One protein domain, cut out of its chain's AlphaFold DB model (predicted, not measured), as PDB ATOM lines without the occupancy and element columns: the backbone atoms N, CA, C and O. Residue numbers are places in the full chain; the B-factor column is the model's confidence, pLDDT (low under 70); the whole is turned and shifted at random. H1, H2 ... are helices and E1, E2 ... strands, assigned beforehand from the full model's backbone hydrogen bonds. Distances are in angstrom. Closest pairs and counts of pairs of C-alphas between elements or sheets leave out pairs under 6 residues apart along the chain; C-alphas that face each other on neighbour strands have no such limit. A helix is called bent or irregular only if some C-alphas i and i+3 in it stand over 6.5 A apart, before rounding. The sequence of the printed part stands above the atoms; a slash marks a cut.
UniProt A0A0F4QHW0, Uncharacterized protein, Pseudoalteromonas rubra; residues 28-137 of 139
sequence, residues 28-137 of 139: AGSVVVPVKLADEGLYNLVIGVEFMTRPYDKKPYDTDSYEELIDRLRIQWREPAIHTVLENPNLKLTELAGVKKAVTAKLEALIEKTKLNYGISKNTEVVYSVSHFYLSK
ATOM      1  N   ALA A  28     182.605 147.250 156.852       50.25
ATOM      2  CA  ALA A  28     182.139 148.579 156.428       50.25
ATOM      3  C   ALA A  28     182.936 149.185 155.236       50.25
ATOM      4  O   ALA A  28     182.624 150.287 154.789       50.25
ATOM      5  N   GLY A  29     183.943 148.490 154.690       68.44
ATOM      6  CA  GLY A  29     184.963 149.077 153.816       68.44
ATOM      7  C   GLY A  29     185.144 148.467 152.424       68.44
ATOM      8  O   GLY A  29     186.060 148.915 151.745       68.44
ATOM      9  N   SER A  30     184.338 147.493 151.974       85.81
ATOM     10  CA  SER A  30     184.553 146.841 150.665       85.81
ATOM     11  C   SER A  30     183.306 146.707 149.789       85.81
ATOM     12  O   SER A  30     182.184 146.631 150.281       85.81
ATOM     13  N   VAL A  31     183.523 146.668 148.475       91.06
ATOM     14  CA  VAL A  31     182.549 146.294 147.444       91.06
ATOM     15  C   VAL A  31     182.976 144.985 146.800       91.06
ATOM     16  O   VAL A  31     184.167 144.689 146.706       91.06
ATOM     17  N   VAL A  32     181.993 144.213 146.350       91.38
ATOM     18  CA  VAL A  32     182.205 142.952 145.643       91.38
ATOM     19  C   VAL A  32     181.501 143.056 144.300       91.38
ATOM     20  O   VAL A  32     180.307 143.350 144.258       91.38
ATOM     21  N   VAL A  33     182.242 142.849 143.213       91.69
ATOM     22  CA  VAL A  33     181.712 142.955 141.849       91.69
ATOM     23  C   VAL A  33     182.044 141.682 141.070       91.69
ATOM     24  O   VAL A  33     183.213 141.291 141.041       91.69
ATOM     25  N   PRO A  34     181.059 141.022 140.436       90.44
ATOM     26  CA  PRO A  34     181.329 139.852 139.615       90.44
ATOM     27  C   PRO A  34     182.078 140.252 138.339       90.44
ATOM     28  O   PRO A  34     181.705 141.205 137.655       90.44
ATOM     29  N   VAL A  35     183.117 139.495 138.004       91.88
ATOM     30  CA  VAL A  35     183.934 139.650 136.797       91.88
ATOM     31  C   VAL A  35     184.136 138.293 136.136       91.88
ATOM     32  O   VAL A  35     184.252 137.266 136.808       91.88
ATOM     33  N   LYS A  36     184.190 138.270 134.807       90.56
ATOM     34  CA  LYS A  36     184.561 137.075 134.051       90.56
ATOM     35  C   LYS A  36     186.018 137.196 133.638       90.56
ATOM     36  O   LYS A  36     186.366 138.078 132.857       90.56
ATOM     37  N   LEU A  37     186.856 136.299 134.143       89.31
ATOM     38  CA  LEU A  37     188.220 136.150 133.661       89.31
ATOM     39  C   LEU A  37     188.209 135.318 132.385       89.31
ATOM     40  O   LEU A  37     187.677 134.205 132.388       89.31
ATOM     41  N   ALA A  38     188.778 135.870 131.309       79.38
ATOM     42  CA  ALA A  38     188.715 135.296 129.960       79.38
ATOM     43  C   ALA A  38     189.048 133.790 129.917       79.38
ATOM     44  O   ALA A  38     188.343 133.041 129.244       79.38
ATOM     45  N   ASP A  39     190.039 133.361 130.705       77.88
ATOM     46  CA  ASP A  39     190.574 131.995 130.691       77.88
ATOM     47  C   ASP A  39     190.262 131.181 131.964       77.88
ATOM     48  O   ASP A  39     190.612 130.006 132.043       77.88
ATOM     49  N   GLU A  40     189.597 131.773 132.965       83.06
ATOM     50  CA  GLU A  40     189.422 131.138 134.285       83.06
ATOM     51  C   GLU A  40     187.972 131.094 134.800       83.06
ATOM     52  O   GLU A  40     187.689 130.424 135.795       83.06
ATOM     53  N   GLY A  41     187.031 131.766 134.130       88.75
ATOM     54  CA  GLY A  41     185.613 131.739 134.497       88.75
ATOM     55  C   GLY A  41     185.178 132.911 135.380       88.75
ATOM     56  O   GLY A  41     185.727 134.006 135.293       88.75
ATOM     57  N   LEU A  42     184.117 132.718 136.167       91.88
ATOM     58  CA  LEU A  42     183.522 133.776 136.989       91.88
ATOM     59  C   LEU A  42     184.244 133.909 138.332       91.88
ATOM     60  O   LEU A  42     184.457 132.920 139.029       91.88
ATOM     61  N   TYR A  43     184.551 135.147 138.701       92.81
ATOM     62  CA  TYR A  43     185.162 135.526 139.969       92.81
ATOM     63  C   TYR A  43     184.462 136.748 140.554       92.81
ATOM     64  O   TYR A  43     183.830 137.529 139.852       92.81
ATOM     65  N   ASN A  44     184.632 136.935 141.852       92.12
ATOM     66  CA  ASN A  44     184.265 138.139 142.569       92.12
ATOM     67  C   ASN A  44     185.519 138.995 142.756       92.12
ATOM     68  O   ASN A  44     186.448 138.585 143.453       92.12
ATOM     69  N   LEU A  45     185.548 140.181 142.154       93.19
ATOM     70  CA  LEU A  45     186.551 141.190 142.468       93.19
ATOM     71  C   LEU A  45     186.117 141.921 143.738       93.19
ATOM     72  O   LEU A  45     185.128 142.659 143.745       93.19
ATOM     73  N   VAL A  46     186.863 141.696 144.812       93.62
ATOM     74  CA  VAL A  46     186.738 142.443 146.060       93.62
ATOM     75  C   VAL A  46     187.603 143.690 145.934       93.62
ATOM     76  O   VAL A  46     188.737 143.615 145.456       93.62
ATOM     77  N   ILE A  47     187.053 144.837 146.325       93.94
ATOM     78  CA  ILE A  47     187.759 146.120 146.392       93.94
ATOM     79  C   ILE A  47     187.440 146.729 147.745       93.94
ATOM     80  O   ILE A  47     186.269 146.820 148.096       93.94
ATOM     81  N   GLY A  48     188.442 147.191 148.489       93.31
ATOM     82  CA  GLY A  48     188.231 147.931 149.731       93.31
ATOM     83  C   GLY A  48     189.018 149.224 149.767       93.31
ATOM     84  O   GLY A  48     190.128 149.286 149.234       93.31
ATOM     85  N   VAL A  49     188.429 150.241 150.393       92.38
ATOM     86  CA  VAL A  49     189.044 151.557 150.570       92.38
ATOM     87  C   VAL A  49     188.981 151.956 152.035       92.38
ATOM     88  O   VAL A  49     187.919 151.951 152.656       92.38
ATOM     89  N   GLU A  50     190.133 152.335 152.569       90.38
ATOM     90  CA  GLU A  50     190.284 152.833 153.930       90.38
ATOM     91  C   GLU A  50     190.668 154.306 153.895       90.38
ATOM     92  O   GLU A  50     191.600 154.691 153.192       90.38
ATOM     93  N   PHE A  51     189.956 155.121 154.670       88.94
ATOM     94  CA  PHE A  51     190.237 156.544 154.836       88.94
ATOM     95  C   PHE A  51     190.786 156.799 156.235       88.94
ATOM     96  O   PHE A  51     190.203 156.352 157.233       88.94
ATOM     97  N   MET A  52     191.881 157.550 156.314       84.38
ATOM     98  CA  MET A  52     192.423 157.990 157.592       84.38
ATOM     99  C   MET A  52     191.453 158.989 158.227       84.38
ATOM    100  O   MET A  52     190.987 159.919 157.582       84.38
ATOM    101  N   THR A  53     191.120 158.783 159.502       74.31
ATOM    102  CA  THR A  53     190.100 159.605 160.186       74.31
ATOM    103  C   THR A  53     190.651 160.958 160.639       74.31
ATOM    104  O   THR A  53     189.883 161.874 160.898       74.31
ATOM    105  N   ARG A  54     191.980 161.109 160.729       67.62
ATOM    106  CA  ARG A  54     192.651 162.374 161.055       67.62
ATOM    107  C   ARG A  54     193.963 162.479 160.276       67.62
ATOM    108  O   ARG A  54     194.706 161.498 160.281       67.62
ATOM    109  N   PRO A  55     194.279 163.620 159.647       59.62
ATOM    110  CA  PRO A  55     195.589 163.834 159.044       59.62
ATOM    111  C   PRO A  55     196.680 163.832 160.129       59.62
ATOM    112  O   PRO A  55     196.442 164.233 161.270       59.62
ATOM    113  N   TYR A  56     197.874 163.346 159.785       55.41
ATOM    114  CA  TYR A  56     199.001 163.215 160.719       55.41
ATOM    115  C   TYR A  56     199.468 164.579 161.263       55.41
ATOM    116  O   TYR A  56     199.817 164.710 162.439       55.41
ATOM    117  N   ASP A  57     199.397 165.613 160.424       55.34
ATOM    118  CA  ASP A  57     199.654 166.993 160.809       55.34
ATOM    119  C   ASP A  57     198.422 167.572 161.510       55.34
ATOM    120  O   ASP A  57     197.405 167.856 160.880       55.34
ATOM    121  N   LYS A  58     198.538 167.804 162.821       53.59
ATOM    122  CA  LYS A  58     197.568 168.486 163.700       53.59
ATOM    123  C   LYS A  58     197.340 169.967 163.330       53.59
ATOM    124  O   LYS A  58     197.305 170.830 164.207       53.59
ATOM    125  N   LYS A  59     197.259 170.303 162.042       56.22
ATOM    126  CA  LYS A  59     196.813 171.623 161.592       56.22
ATOM    127  C   LYS A  59     195.373 171.823 162.082       56.22
ATOM    128  O   LYS A  59     194.647 170.837 162.210       56.22
ATOM    129  N   PRO A  60     194.964 173.063 162.398       50.81
ATOM    130  CA  PRO A  60     193.605 173.358 162.827       50.81
ATOM    131  C   PRO A  60     192.670 173.169 161.629       50.81
ATOM    132  O   PRO A  60     192.356 174.108 160.904       50.81
ATOM    133  N   TYR A  61     192.298 171.922 161.369       56.28
ATOM    134  CA  TYR A  61     191.135 171.607 160.565       56.28
ATOM    135  C   TYR A  61     189.922 171.830 161.457       56.28
ATOM    136  O   TYR A  61     189.953 171.501 162.643       56.28
ATOM    137  N   ASP A  62     188.874 172.402 160.884       60.78
ATOM    138  CA  ASP A  62     187.551 172.356 161.479       60.78
ATOM    139  C   ASP A  62     187.168 170.869 161.559       60.78
ATOM    140  O   ASP A  62     186.906 170.233 160.532       60.78
ATOM    141  N   THR A  63     187.342 170.273 162.745       64.00
ATOM    142  CA  THR A  63     187.346 168.815 162.954       64.00
ATOM    143  C   THR A  63     186.071 168.182 162.433       64.00
ATOM    144  O   THR A  63     186.116 167.121 161.817       64.00
ATOM    145  N   ASP A  64     184.968 168.899 162.590       72.38
ATOM    146  CA  ASP A  64     183.629 168.436 162.273       72.38
ATOM    147  C   ASP A  64     183.439 168.381 160.750       72.38
ATOM    148  O   ASP A  64     183.026 167.361 160.202       72.38
ATOM    149  N   SER A  65     183.879 169.423 160.034       76.44
ATOM    150  CA  SER A  65     183.843 169.485 158.567       76.44
ATOM    151  C   SER A  65     184.708 168.400 157.902       76.44
ATOM    152  O   SER A  65     184.346 167.860 156.851       76.44
ATOM    153  N   TYR A  66     185.858 168.056 158.495       79.88
ATOM    154  CA  TYR A  66     186.705 166.969 157.990       79.88
ATOM    155  C   TYR A  66     186.113 165.588 158.282       79.88
ATOM    156  O   TYR A  66     186.090 164.732 157.396       79.88
ATOM    157  N   GLU A  67     185.630 165.356 159.503       82.44
ATOM    158  CA  GLU A  67     185.006 164.084 159.872       82.44
ATOM    159  C   GLU A  67     183.766 163.815 159.001       82.44
ATOM    160  O   GLU A  67     183.647 162.725 158.430       82.44
ATOM    161  N   GLU A  68     182.935 164.834 158.748       83.88
ATOM    162  CA  GLU A  68     181.818 164.741 157.801       83.88
ATOM    163  C   GLU A  68     182.262 164.389 156.372       83.88
ATOM    164  O   GLU A  68     181.613 163.579 155.698       83.88
ATOM    165  N   LEU A  69     183.360 164.976 155.882       87.25
ATOM    166  CA  LEU A  69     183.924 164.636 154.572       87.25
ATOM    167  C   LEU A  69     184.299 163.157 154.503       87.25
ATOM    168  O   LEU A  69     183.923 162.471 153.547       87.25
ATOM    169  N   ILE A  70     185.034 162.667 155.500       88.62
ATOM    170  CA  ILE A  70     185.482 161.275 155.546       88.62
ATOM    171  C   ILE A  70     184.287 160.322 155.614       88.62
ATOM    172  O   ILE A  70     184.260 159.329 154.881       88.62
ATOM    173  N   ASP A  71     183.271 160.634 156.414       87.81
ATOM    174  CA  ASP A  71     182.070 159.802 156.527       87.81
ATOM    175  C   ASP A  71     181.273 159.735 155.224       87.81
ATOM    176  O   ASP A  71     180.817 158.658 154.821       87.81
ATOM    177  N   ARG A  72     181.179 160.845 154.487       88.12
ATOM    178  CA  ARG A  72     180.571 160.839 153.148       88.12
ATOM    179  C   ARG A  72     181.395 160.019 152.165       88.12
ATOM    180  O   ARG A  72     180.832 159.203 151.431       88.12
ATOM    181  N   LEU A  73     182.715 160.198 152.162       91.88
ATOM    182  CA  LEU A  73     183.609 159.468 151.265       91.88
ATOM    183  C   LEU A  73     183.530 157.960 151.495       91.88
ATOM    184  O   LEU A  73     183.435 157.234 150.508       91.88
ATOM    185  N   ARG A  74     183.456 157.500 152.754       90.31
ATOM    186  CA  ARG A  74     183.267 156.084 153.144       90.31
ATOM    187  C   ARG A  74     182.029 155.427 152.528       90.31
ATOM    188  O   ARG A  74     182.011 154.207 152.361       90.31
ATOM    189  N   ILE A  75     181.018 156.216 152.175       88.88
ATOM    190  CA  ILE A  75     179.800 155.745 151.512       88.88
ATOM    191  C   ILE A  75     179.930 155.886 149.991       88.88
ATOM    192  O   ILE A  75     179.691 154.928 149.256       88.88
ATOM    193  N   GLN A  76     180.322 157.070 149.519       91.38
ATOM    194  CA  GLN A  76     180.246 157.445 148.106       91.38
ATOM    195  C   GLN A  76     181.284 156.752 147.219       91.38
ATOM    196  O   GLN A  76     181.035 156.591 146.029       91.38
ATOM    197  N   TRP A  77     182.424 156.312 147.762       93.88
ATOM    198  CA  TRP A  77     183.490 155.696 146.955       93.88
ATOM    199  C   TRP A  77     183.060 154.408 146.239       93.88
ATOM    200  O   TRP A  77     183.649 154.032 145.225       93.88
ATOM    201  N   ARG A  78     182.033 153.729 146.759       92.56
ATOM    202  CA  ARG A  78     181.578 152.421 146.273       92.56
ATOM    203  C   ARG A  78     181.046 152.487 144.846       92.56
ATOM    204  O   ARG A  78     181.370 151.630 144.032       92.56
ATOM    205  N   GLU A  79     180.258 153.511 144.540       92.31
ATOM    206  CA  GLU A  79     179.619 153.692 143.234       92.31
ATOM    207  C   GLU A  79     180.630 153.806 142.076       92.31
ATOM    208  O   GLU A  79     180.556 152.987 141.157       92.31
ATOM    209  N   PRO A  80     181.620 154.724 142.097       93.12
ATOM    210  CA  PRO A  80     182.605 154.804 141.025       93.12
ATOM    211  C   PRO A  80     183.468 153.544 140.920       93.12
ATOM    212  O   PRO A  80     183.861 153.181 139.810       93.12
ATOM    213  N   ALA A  81     183.745 152.856 142.034       92.94
ATOM    214  CA  ALA A  81     184.484 151.596 142.012       92.94
ATOM    215  C   ALA A  81     183.696 150.502 141.275       92.94
ATOM    216  O   ALA A  81     184.231 149.872 140.364       92.94
ATOM    217  N   ILE A  82     182.412 150.333 141.611       93.19
ATOM    218  CA  ILE A  82     181.517 149.378 140.947       93.19
ATOM    219  C   ILE A  82     181.392 149.710 139.459       93.19
ATOM    220  O   ILE A  82     181.594 148.832 138.621       93.19
ATOM    221  N   HIS A  83     181.122 150.973 139.123       92.81
ATOM    222  CA  HIS A  83     180.969 151.405 137.734       92.81
ATOM    223  C   HIS A  83     182.221 151.105 136.901       92.81
ATOM    224  O   HIS A  83     182.117 150.558 135.809       92.81
ATOM    225  N   THR A  84     183.408 151.382 137.448       93.25
ATOM    226  CA  THR A  84     184.687 151.117 136.768       93.25
ATOM    227  C   THR A  84     184.860 149.640 136.411       93.25
ATOM    228  O   THR A  84     185.376 149.317 135.346       93.25
ATOM    229  N   VAL A  85     184.435 148.728 137.289       91.94
ATOM    230  CA  VAL A  85     184.525 147.286 137.019       91.94
ATOM    231  C   VAL A  85     183.468 146.850 136.000       91.94
ATOM    232  O   VAL A  85     183.761 146.056 135.110       91.94
ATOM    233  N   LEU A  86     182.251 147.389 136.095       89.50
ATOM    234  CA  LEU A  86     181.148 147.040 135.194       89.50
ATOM    235  C   LEU A  86     181.317 147.585 133.766       89.50
ATOM    236  O   LEU A  86     180.726 147.026 132.846       89.50
ATOM    237  N   GLU A  87     182.127 148.629 133.558       89.00
ATOM    238  CA  GLU A  87     182.489 149.125 132.219       89.00
ATOM    239  C   GLU A  87     183.234 148.070 131.383       89.00
ATOM    240  O   GLU A  87     183.123 148.066 130.156       89.00
ATOM    241  N   ASN A  88     183.965 147.152 132.028       83.69
ATOM    242  CA  ASN A  88     184.597 146.021 131.358       83.69
ATOM    243  C   ASN A  88     184.461 144.734 132.193       83.69
ATOM    244  O   ASN A  88     185.377 144.373 132.932       83.69
ATOM    245  N   PRO A  89     183.340 144.002 132.065       79.44
ATOM    246  CA  PRO A  89     183.087 142.811 132.872       79.44
ATOM    247  C   PRO A  89     183.910 141.588 132.431       79.44
ATOM    248  O   PRO A  89     183.970 140.606 133.171       79.44
ATOM    249  N   ASN A  90     184.527 141.623 131.242       86.81
ATOM    250  CA  ASN A  90     185.381 140.556 130.716       86.81
ATOM    251  C   ASN A  90     186.849 140.972 130.848       86.81
ATOM    252  O   ASN A  90     187.406 141.605 129.954       86.81
ATOM    253  N   LEU A  91     187.467 140.611 131.968       88.25
ATOM    254  CA  LEU A  91     188.823 141.030 132.303       88.25
ATOM    255  C   LEU A  91     189.837 139.925 132.017       88.25
ATOM    256  O   LEU A  91     189.580 138.736 132.205       88.25
ATOM    257  N   LYS A  92     191.044 140.318 131.626       90.19
ATOM    258  CA  LYS A  92     192.237 139.473 131.744       90.19
ATOM    259  C   LYS A  92     192.905 139.731 133.087       90.19
ATOM    260  O   LYS A  92     192.861 140.842 133.615       90.19
ATOM    261  N   LEU A  93     193.608 138.733 133.623       87.25
ATOM    262  CA  LEU A  93     194.345 138.891 134.882       87.25
ATOM    263  C   LEU A  93     195.360 140.052 134.813       87.25
ATOM    264  O   LEU A  93     195.516 140.813 135.766       87.25
ATOM    265  N   THR A  94     195.990 140.240 133.651       88.38
ATOM    266  CA  THR A  94     196.937 141.333 133.378       88.38
ATOM    267  C   THR A  94     196.299 142.726 133.399       88.38
ATOM    268  O   THR A  94     197.009 143.719 133.545       88.38
ATOM    269  N   GLU A  95     194.974 142.825 133.284       90.50
ATOM    270  CA  GLU A  95     194.231 144.090 133.243       90.50
ATOM    271  C   GLU A  95     193.804 144.568 134.638       90.50
ATOM    272  O   GLU A  95     193.461 145.740 134.806       90.50
ATOM    273  N   LEU A  96     193.905 143.719 135.669       90.38
ATOM    274  CA  LEU A  96     193.541 144.065 137.050       90.38
ATOM    275  C   LEU A  96     194.302 145.285 137.588       90.38
ATOM    276  O   LEU A  96     193.730 146.111 138.298       90.38
ATOM    277  N   ALA A  97     195.576 145.437 137.223       91.88
ATOM    278  CA  ALA A  97     196.357 146.620 137.585       91.88
ATOM    279  C   ALA A  97     195.776 147.903 136.958       91.88
ATOM    280  O   ALA A  97     195.745 148.956 137.601       91.88
ATOM    281  N   GLY A  98     195.271 147.805 135.725       92.75
ATOM    282  CA  GLY A  98     194.571 148.888 135.038       92.75
ATOM    283  C   GLY A  98     193.255 149.245 135.727       92.75
ATOM    284  O   GLY A  98     193.000 150.423 135.968       92.75
ATOM    285  N   VAL A  99     192.479 148.237 136.136       93.06
ATOM    286  CA  VAL A  99     191.245 148.421 136.917       93.06
ATOM    287  C   VAL A  99     191.541 149.133 138.236       93.06
ATOM    288  O   VAL A  99     190.907 150.142 138.537       93.06
ATOM    289  N   LYS A 100     192.554 148.685 138.993       93.81
ATOM    290  CA  LYS A 100     192.958 149.346 140.245       93.81
ATOM    291  C   LYS A 100     193.313 150.817 140.015       93.81
ATOM    292  O   LYS A 100     192.848 151.679 140.752       93.81
ATOM    293  N   LYS A 101     194.095 151.114 138.971       94.81
ATOM    294  CA  LYS A 101     194.468 152.488 138.605       94.81
ATOM    295  C   LYS A 101     193.245 153.344 138.250       94.81
ATOM    296  O   LYS A 101     193.168 154.491 138.684       94.81
ATOM    297  N   ALA A 102     192.299 152.798 137.488       94.81
ATOM    298  CA  ALA A 102     191.074 153.498 137.109       94.81
ATOM    299  C   ALA A 102     190.180 153.796 138.325       94.81
ATOM    300  O   ALA A 102     189.710 154.925 138.471       94.81
ATOM    301  N   VAL A 103     190.025 152.832 139.240       94.69
ATOM    302  CA  VAL A 103     189.303 153.024 140.508       94.69
ATOM    303  C   VAL A 103     189.952 154.133 141.336       94.69
ATOM    304  O   VAL A 103     189.247 155.031 141.797       94.69
ATOM    305  N   THR A 104     191.282 154.132 141.474       95.06
ATOM    306  CA  THR A 104     192.008 155.192 142.192       95.06
ATOM    307  C   THR A 104     191.766 156.567 141.569       95.06
ATOM    308  O   THR A 104     191.427 157.501 142.288       95.06
ATOM    309  N   ALA A 105     191.845 156.698 140.243       96.00
ATOM    310  CA  ALA A 105     191.615 157.979 139.571       96.00
ATOM    311  C   ALA A 105     190.175 158.500 139.764       96.00
ATOM    312  O   ALA A 105     189.956 159.694 139.977       96.00
ATOM    313  N   LYS A 106     189.172 157.613 139.721       95.25
ATOM    314  CA  LYS A 106     187.773 157.988 139.999       95.25
ATOM    315  C   LYS A 106     187.565 158.372 141.464       95.25
ATOM    316  O   LYS A 106     186.769 159.268 141.742       95.25
ATOM    317  N   LEU A 107     188.273 157.723 142.386       94.88
ATOM    318  CA  LEU A 107     188.255 158.060 143.805       94.88
ATOM    319  C   LEU A 107     188.874 159.439 144.071       94.88
ATOM    320  O   LEU A 107     188.280 160.237 144.789       94.88
ATOM    321  N   GLU A 108     190.007 159.761 143.448       95.00
ATOM    322  CA  GLU A 108     190.620 161.097 143.523       95.00
ATOM    323  C   GLU A 108     189.662 162.177 143.006       95.00
ATOM    324  O   GLU A 108     189.433 163.188 143.673       95.00
ATOM    325  N   ALA A 109     189.018 161.931 141.862       95.50
ATOM    326  CA  ALA A 109     188.010 162.838 141.318       95.50
ATOM    327  C   ALA A 109     186.797 163.005 142.253       95.50
ATOM    328  O   ALA A 109     186.271 164.113 142.388       95.50
ATOM    329  N   LEU A 110     186.359 161.928 142.915       94.81
ATOM    330  CA  LEU A 110     185.303 161.985 143.926       94.81
ATOM    331  C   LEU A 110     185.732 162.845 145.119       94.81
ATOM    332  O   LEU A 110     184.965 163.710 145.531       94.81
ATOM    333  N   ILE A 111     186.946 162.654 145.640       93.62
ATOM    334  CA  ILE A 111     187.484 163.436 146.761       93.62
ATOM    335  C   ILE A 111     187.473 164.930 146.434       93.62
ATOM    336  O   ILE A 111     186.940 165.723 147.213       93.62
ATOM    337  N   GLU A 112     187.992 165.319 145.271       93.75
ATOM    338  CA  GLU A 112     188.035 166.727 144.858       93.75
ATOM    339  C   GLU A 112     186.635 167.325 144.666       93.75
ATOM    340  O   GLU A 112     186.364 168.447 145.110       93.75
ATOM    341  N   LYS A 113     185.709 166.563 144.072       93.31
ATOM    342  CA  LYS A 113     184.307 166.977 143.926       93.31
ATOM    343  C   LYS A 113     183.629 167.155 145.286       93.31
ATOM    344  O   LYS A 113     182.912 168.134 145.489       93.31
ATOM    345  N   THR A 114     183.850 166.232 146.217       91.12
ATOM    346  CA  THR A 114     183.247 166.287 147.550       91.12
ATOM    347  C   THR A 114     183.807 167.463 148.345       91.12
ATOM    348  O   THR A 114     183.018 168.226 148.892       91.12
ATOM    349  N   LYS A 115     185.123 167.720 148.321       89.38
ATOM    350  CA  LYS A 115     185.699 168.928 148.943       89.38
ATOM    351  C   LYS A 115     185.008 170.209 148.460       89.38
ATOM    352  O   LYS A 115     184.606 171.033 149.277       89.38
ATOM    353  N   LEU A 116     184.819 170.341 147.142       89.38
ATOM    354  CA  LEU A 116     184.170 171.506 146.534       89.38
ATOM    355  C   LEU A 116     182.716 171.673 146.999       89.38
ATOM    356  O   LEU A 116     182.319 172.773 147.376       89.38
ATOM    357  N   ASN A 117     181.938 170.589 146.989       86.44
ATOM    358  CA  ASN A 117     180.512 170.618 147.326       86.44
ATOM    359  C   ASN A 117     180.233 171.036 148.776       86.44
ATOM    360  O   ASN A 117     179.155 171.555 149.056       86.44
ATOM    361  N   TYR A 118     181.187 170.807 149.681       81.69
ATOM    362  CA  TYR A 118     181.046 171.092 151.111       81.69
ATOM    363  C   TYR A 118     181.919 172.265 151.581       81.69
ATOM    364  O   TYR A 118     182.084 172.465 152.778       81.69
ATOM    365  N   GLY A 119     182.480 173.056 150.657       80.94
ATOM    366  CA  GLY A 119     183.253 174.256 151.003       80.94
ATOM    367  C   GLY A 119     184.588 173.973 151.701       80.94
ATOM    368  O   GLY A 119     185.165 174.868 152.316       80.94
ATOM    369  N   ILE A 120     185.103 172.748 151.597       81.56
ATOM    370  CA  ILE A 120     186.381 172.358 152.189       81.56
ATOM    371  C   ILE A 120     187.511 172.851 151.289       81.56
ATOM    372  O   ILE A 120     187.464 172.724 150.062       81.56
ATOM    373  N   SER A 121     188.558 173.407 151.901       81.31
ATOM    374  CA  SER A 121     189.731 173.888 151.171       81.31
ATOM    375  C   SER A 121     190.304 172.789 150.274       81.31
ATOM    376  O   SER A 121     190.549 171.673 150.736       81.31
ATOM    377  N   LYS A 122     190.590 173.121 149.008       81.38
ATOM    378  CA  LYS A 122     191.232 172.206 148.043       81.38
ATOM    379  C   LYS A 122     192.552 171.634 148.571       81.38
ATOM    380  O   LYS A 122     192.873 170.478 148.315       81.38
ATOM    381  N   ASN A 123     193.263 172.419 149.380       81.81
ATOM    382  CA  ASN A 123     194.550 172.052 149.973       81.81
ATOM    383  C   ASN A 123     194.417 171.117 151.190       81.81
ATOM    384  O   ASN A 123     195.423 170.765 151.801       81.81
ATOM    385  N   THR A 124     193.195 170.746 151.581       80.19
ATOM    386  CA  THR A 124     192.963 169.771 152.652       80.19
ATOM    387  C   THR A 124     193.416 168.398 152.178       80.19
ATOM    388  O   THR A 124     192.916 167.880 151.179       80.19
ATOM    389  N   GLU A 125     194.365 167.805 152.892       83.88
ATOM    390  CA  GLU A 125     194.863 166.470 152.587       83.88
ATOM    391  C   GLU A 125     193.831 165.407 152.988       83.88
ATOM    392  O   GLU A 125     193.296 165.418 154.097       83.88
ATOM    393  N   VAL A 126     193.560 164.471 152.079       87.50
ATOM    394  CA  VAL A 126     192.743 163.285 152.348       87.50
ATOM    395  C   VAL A 126     193.627 162.072 152.117       87.50
ATOM    396  O   VAL A 126     194.022 161.797 150.987       87.50
ATOM    397  N   VAL A 127     193.941 161.357 153.194       88.38
ATOM    398  CA  VAL A 127     194.788 160.163 153.149       88.38
ATOM    399  C   VAL A 127     193.897 158.930 153.062       88.38
ATOM    400  O   VAL A 127     193.007 158.736 153.896       88.38
ATOM    401  N   TYR A 128     194.135 158.086 152.060       89.75
ATOM    402  CA  TYR A 128     193.383 156.852 151.848       89.75
ATOM    403  C   TYR A 128     194.260 155.738 151.266       89.75
ATOM    404  O   TYR A 128     195.345 155.986 150.740       89.75
ATOM    405  N   SER A 129     193.770 154.499 151.342       89.56
ATOM    406  CA  SER A 129     194.406 153.316 150.761       89.56
ATOM    407  C   SER A 129     193.374 152.406 150.099       89.56
ATOM    408  O   SER A 129     192.316 152.151 150.669       89.56
ATOM    409  N   VAL A 130     193.694 151.887 148.909       91.19
ATOM    410  CA  VAL A 130     192.931 150.813 148.251       91.19
ATOM    411  C   VAL A 130     193.537 149.471 148.678       91.19
ATOM    412  O   VAL A 130     194.504 149.003 148.061       91.19
ATOM    413  N   SER A 131     193.012 148.887 149.762       81.62
ATOM    414  CA  SER A 131     193.594 147.739 150.473       81.62
ATOM    415  C   SER A 131     193.110 146.388 149.936       81.62
ATOM    416  O   SER A 131     193.899 145.615 149.391       81.62
ATOM    417  N   HIS A 132     191.811 146.109 150.041       84.06
ATOM    418  CA  HIS A 132     191.219 144.797 149.750       84.06
ATOM    419  C   HIS A 132     190.979 144.591 148.249       84.06
ATOM    420  O   HIS A 132     189.838 144.416 147.851       84.06
ATOM    421  N   PHE A 133     192.018 144.671 147.411       91.56
ATOM    422  CA  PHE A 133     191.912 144.483 145.958       91.56
ATOM    423  C   PHE A 133     192.371 143.073 145.555       91.56
ATOM    424  O   PHE A 133     193.565 142.850 145.343       91.56
ATOM    425  N   TYR A 134     191.443 142.118 145.480       91.75
ATOM    426  CA  TYR A 134     191.749 140.719 145.151       91.75
ATOM    427  C   TYR A 134     190.548 139.978 144.554       91.75
ATOM    428  O   TYR A 134     189.402 140.406 144.676       91.75
ATOM    429  N   LEU A 135     190.821 138.841 143.913       92.56
ATOM    430  CA  LEU A 135     189.805 137.955 143.353       92.56
ATOM    431  C   LEU A 135     189.432 136.857 144.355       92.56
ATOM    432  O   LEU A 135     190.307 136.248 144.968       92.56
ATOM    433  N   SER A 136     188.138 136.573 144.471       92.00
ATOM    434  CA  SER A 136     187.587 135.434 145.205       92.00
ATOM    435  C   SER A 136     186.724 134.592 144.275       92.00
ATOM    436  O   SER A 136     186.064 135.130 143.387       92.00
ATOM    437  N   LYS A 137     186.686 133.274 144.472       87.69
ATOM    438  CA  LYS A 137     185.713 132.439 143.759       87.69
ATOM    439  C   LYS A 137     184.293 132.728 144.279       87.69
ATOM    440  O   LYS A 137     184.164 133.088 145.453       87.69
TER     441      LYS A 137
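What this domain is: This is residues 28 to 137 of the 139 residues of an uncharacterized protein of Pseudoalteromonas rubra (UniProt A0A0F4QHW0). This is a rod with two layers over part of its length: a narrow, strongly twisted sheet built on the long hairpin E1 and E2, and the helices H2 and H3 packed over one face of it. H1 begins at the end of the rod where the link of residues 52 to 62 folds back and runs from there toward H2, only grazing the sheet with its residues 70 to 74, while H3 runs the opposite way and touches both H1 and H2. The printed part has 110 residues, with three named helices and four named strands in the order E1 E2 H1 H2 H3 E3 E4; the class is mixed, helices and strands. The sheet is branched and antiparallel, with E1 on one side of E2 and the short E3 and E4 on the other side. The whole is only just compact, close to loose, with a radius of gyration of the C-alphas of 15.7 A and spans of 52 by 20 by 19 A.

How they stand to each other: E1, residues 30 to 37, bends by 53 degrees at residue 34 and forms an antiparallel hairpin with E2, residues 41 to 51, with N 33 and O 45 2.9 A apart. H1, residues 63 to 76, only grazes the sheet with its residues 70 to 74; the C-alphas of Phe 51 and Ile 70, the closest to E2, are 6.7 A apart. H2, residues 78 to 86, meets H1 only through their link and lies over E1 and E2 at a height over the sheet of 8.5 A, along the strands. H3, residues 93 to 117, is on the same face as H2, over E2 at a height of 4.7 A, only just slantwise to it at 32 degrees on the local plane. H2 and H3 form a helical hairpin and touch, closest at the C-alphas of Ala 81 and Val 103, 5.2 A, at a shallow tilt of 34 degrees, only just short of steep. H3 touches H1 with residues 110 to 115 alone, closest at the C-alphas of Leu 73 and Ile 111, 7.1 A, at a steep tilt of 40 degrees, opposite ways. E3, residues 128 to 130, is antiparallel to E2, with N 50 and O 129 2.9 A apart, and E4, residues 134 to 136, is too, with N 44 and O 136 2.8 A apart. In H2 every O i to N i+4 pair is within hydrogen-bond range; in H1 9 of 10 are, in H3 19 of 21.

Where its parts are: E1 begins at C-alpha 30, (184.553, 146.841, 150.665), and E2 measures 32.4 A. H1 measures 20.0 A, and H3, 36.8 A long, ends at C-alpha 117, (180.512, 170.618, 147.326). H3 is irregular, but only just: C-alphas 94 and 97 are 6.8 A apart. E4 ends at C-alpha 136, (187.587, 135.434, 145.205).

The domain as a whole: The C-alphas farthest apart, those of Asp 39 and Pro 60, are 52.5 A apart. The printed part has no cut, and the link from E2 to H1, 11 residues, is long. The mean pLDDT of the printed part is 85.6; residues 28 to 29 and 54 to 63 are under 70.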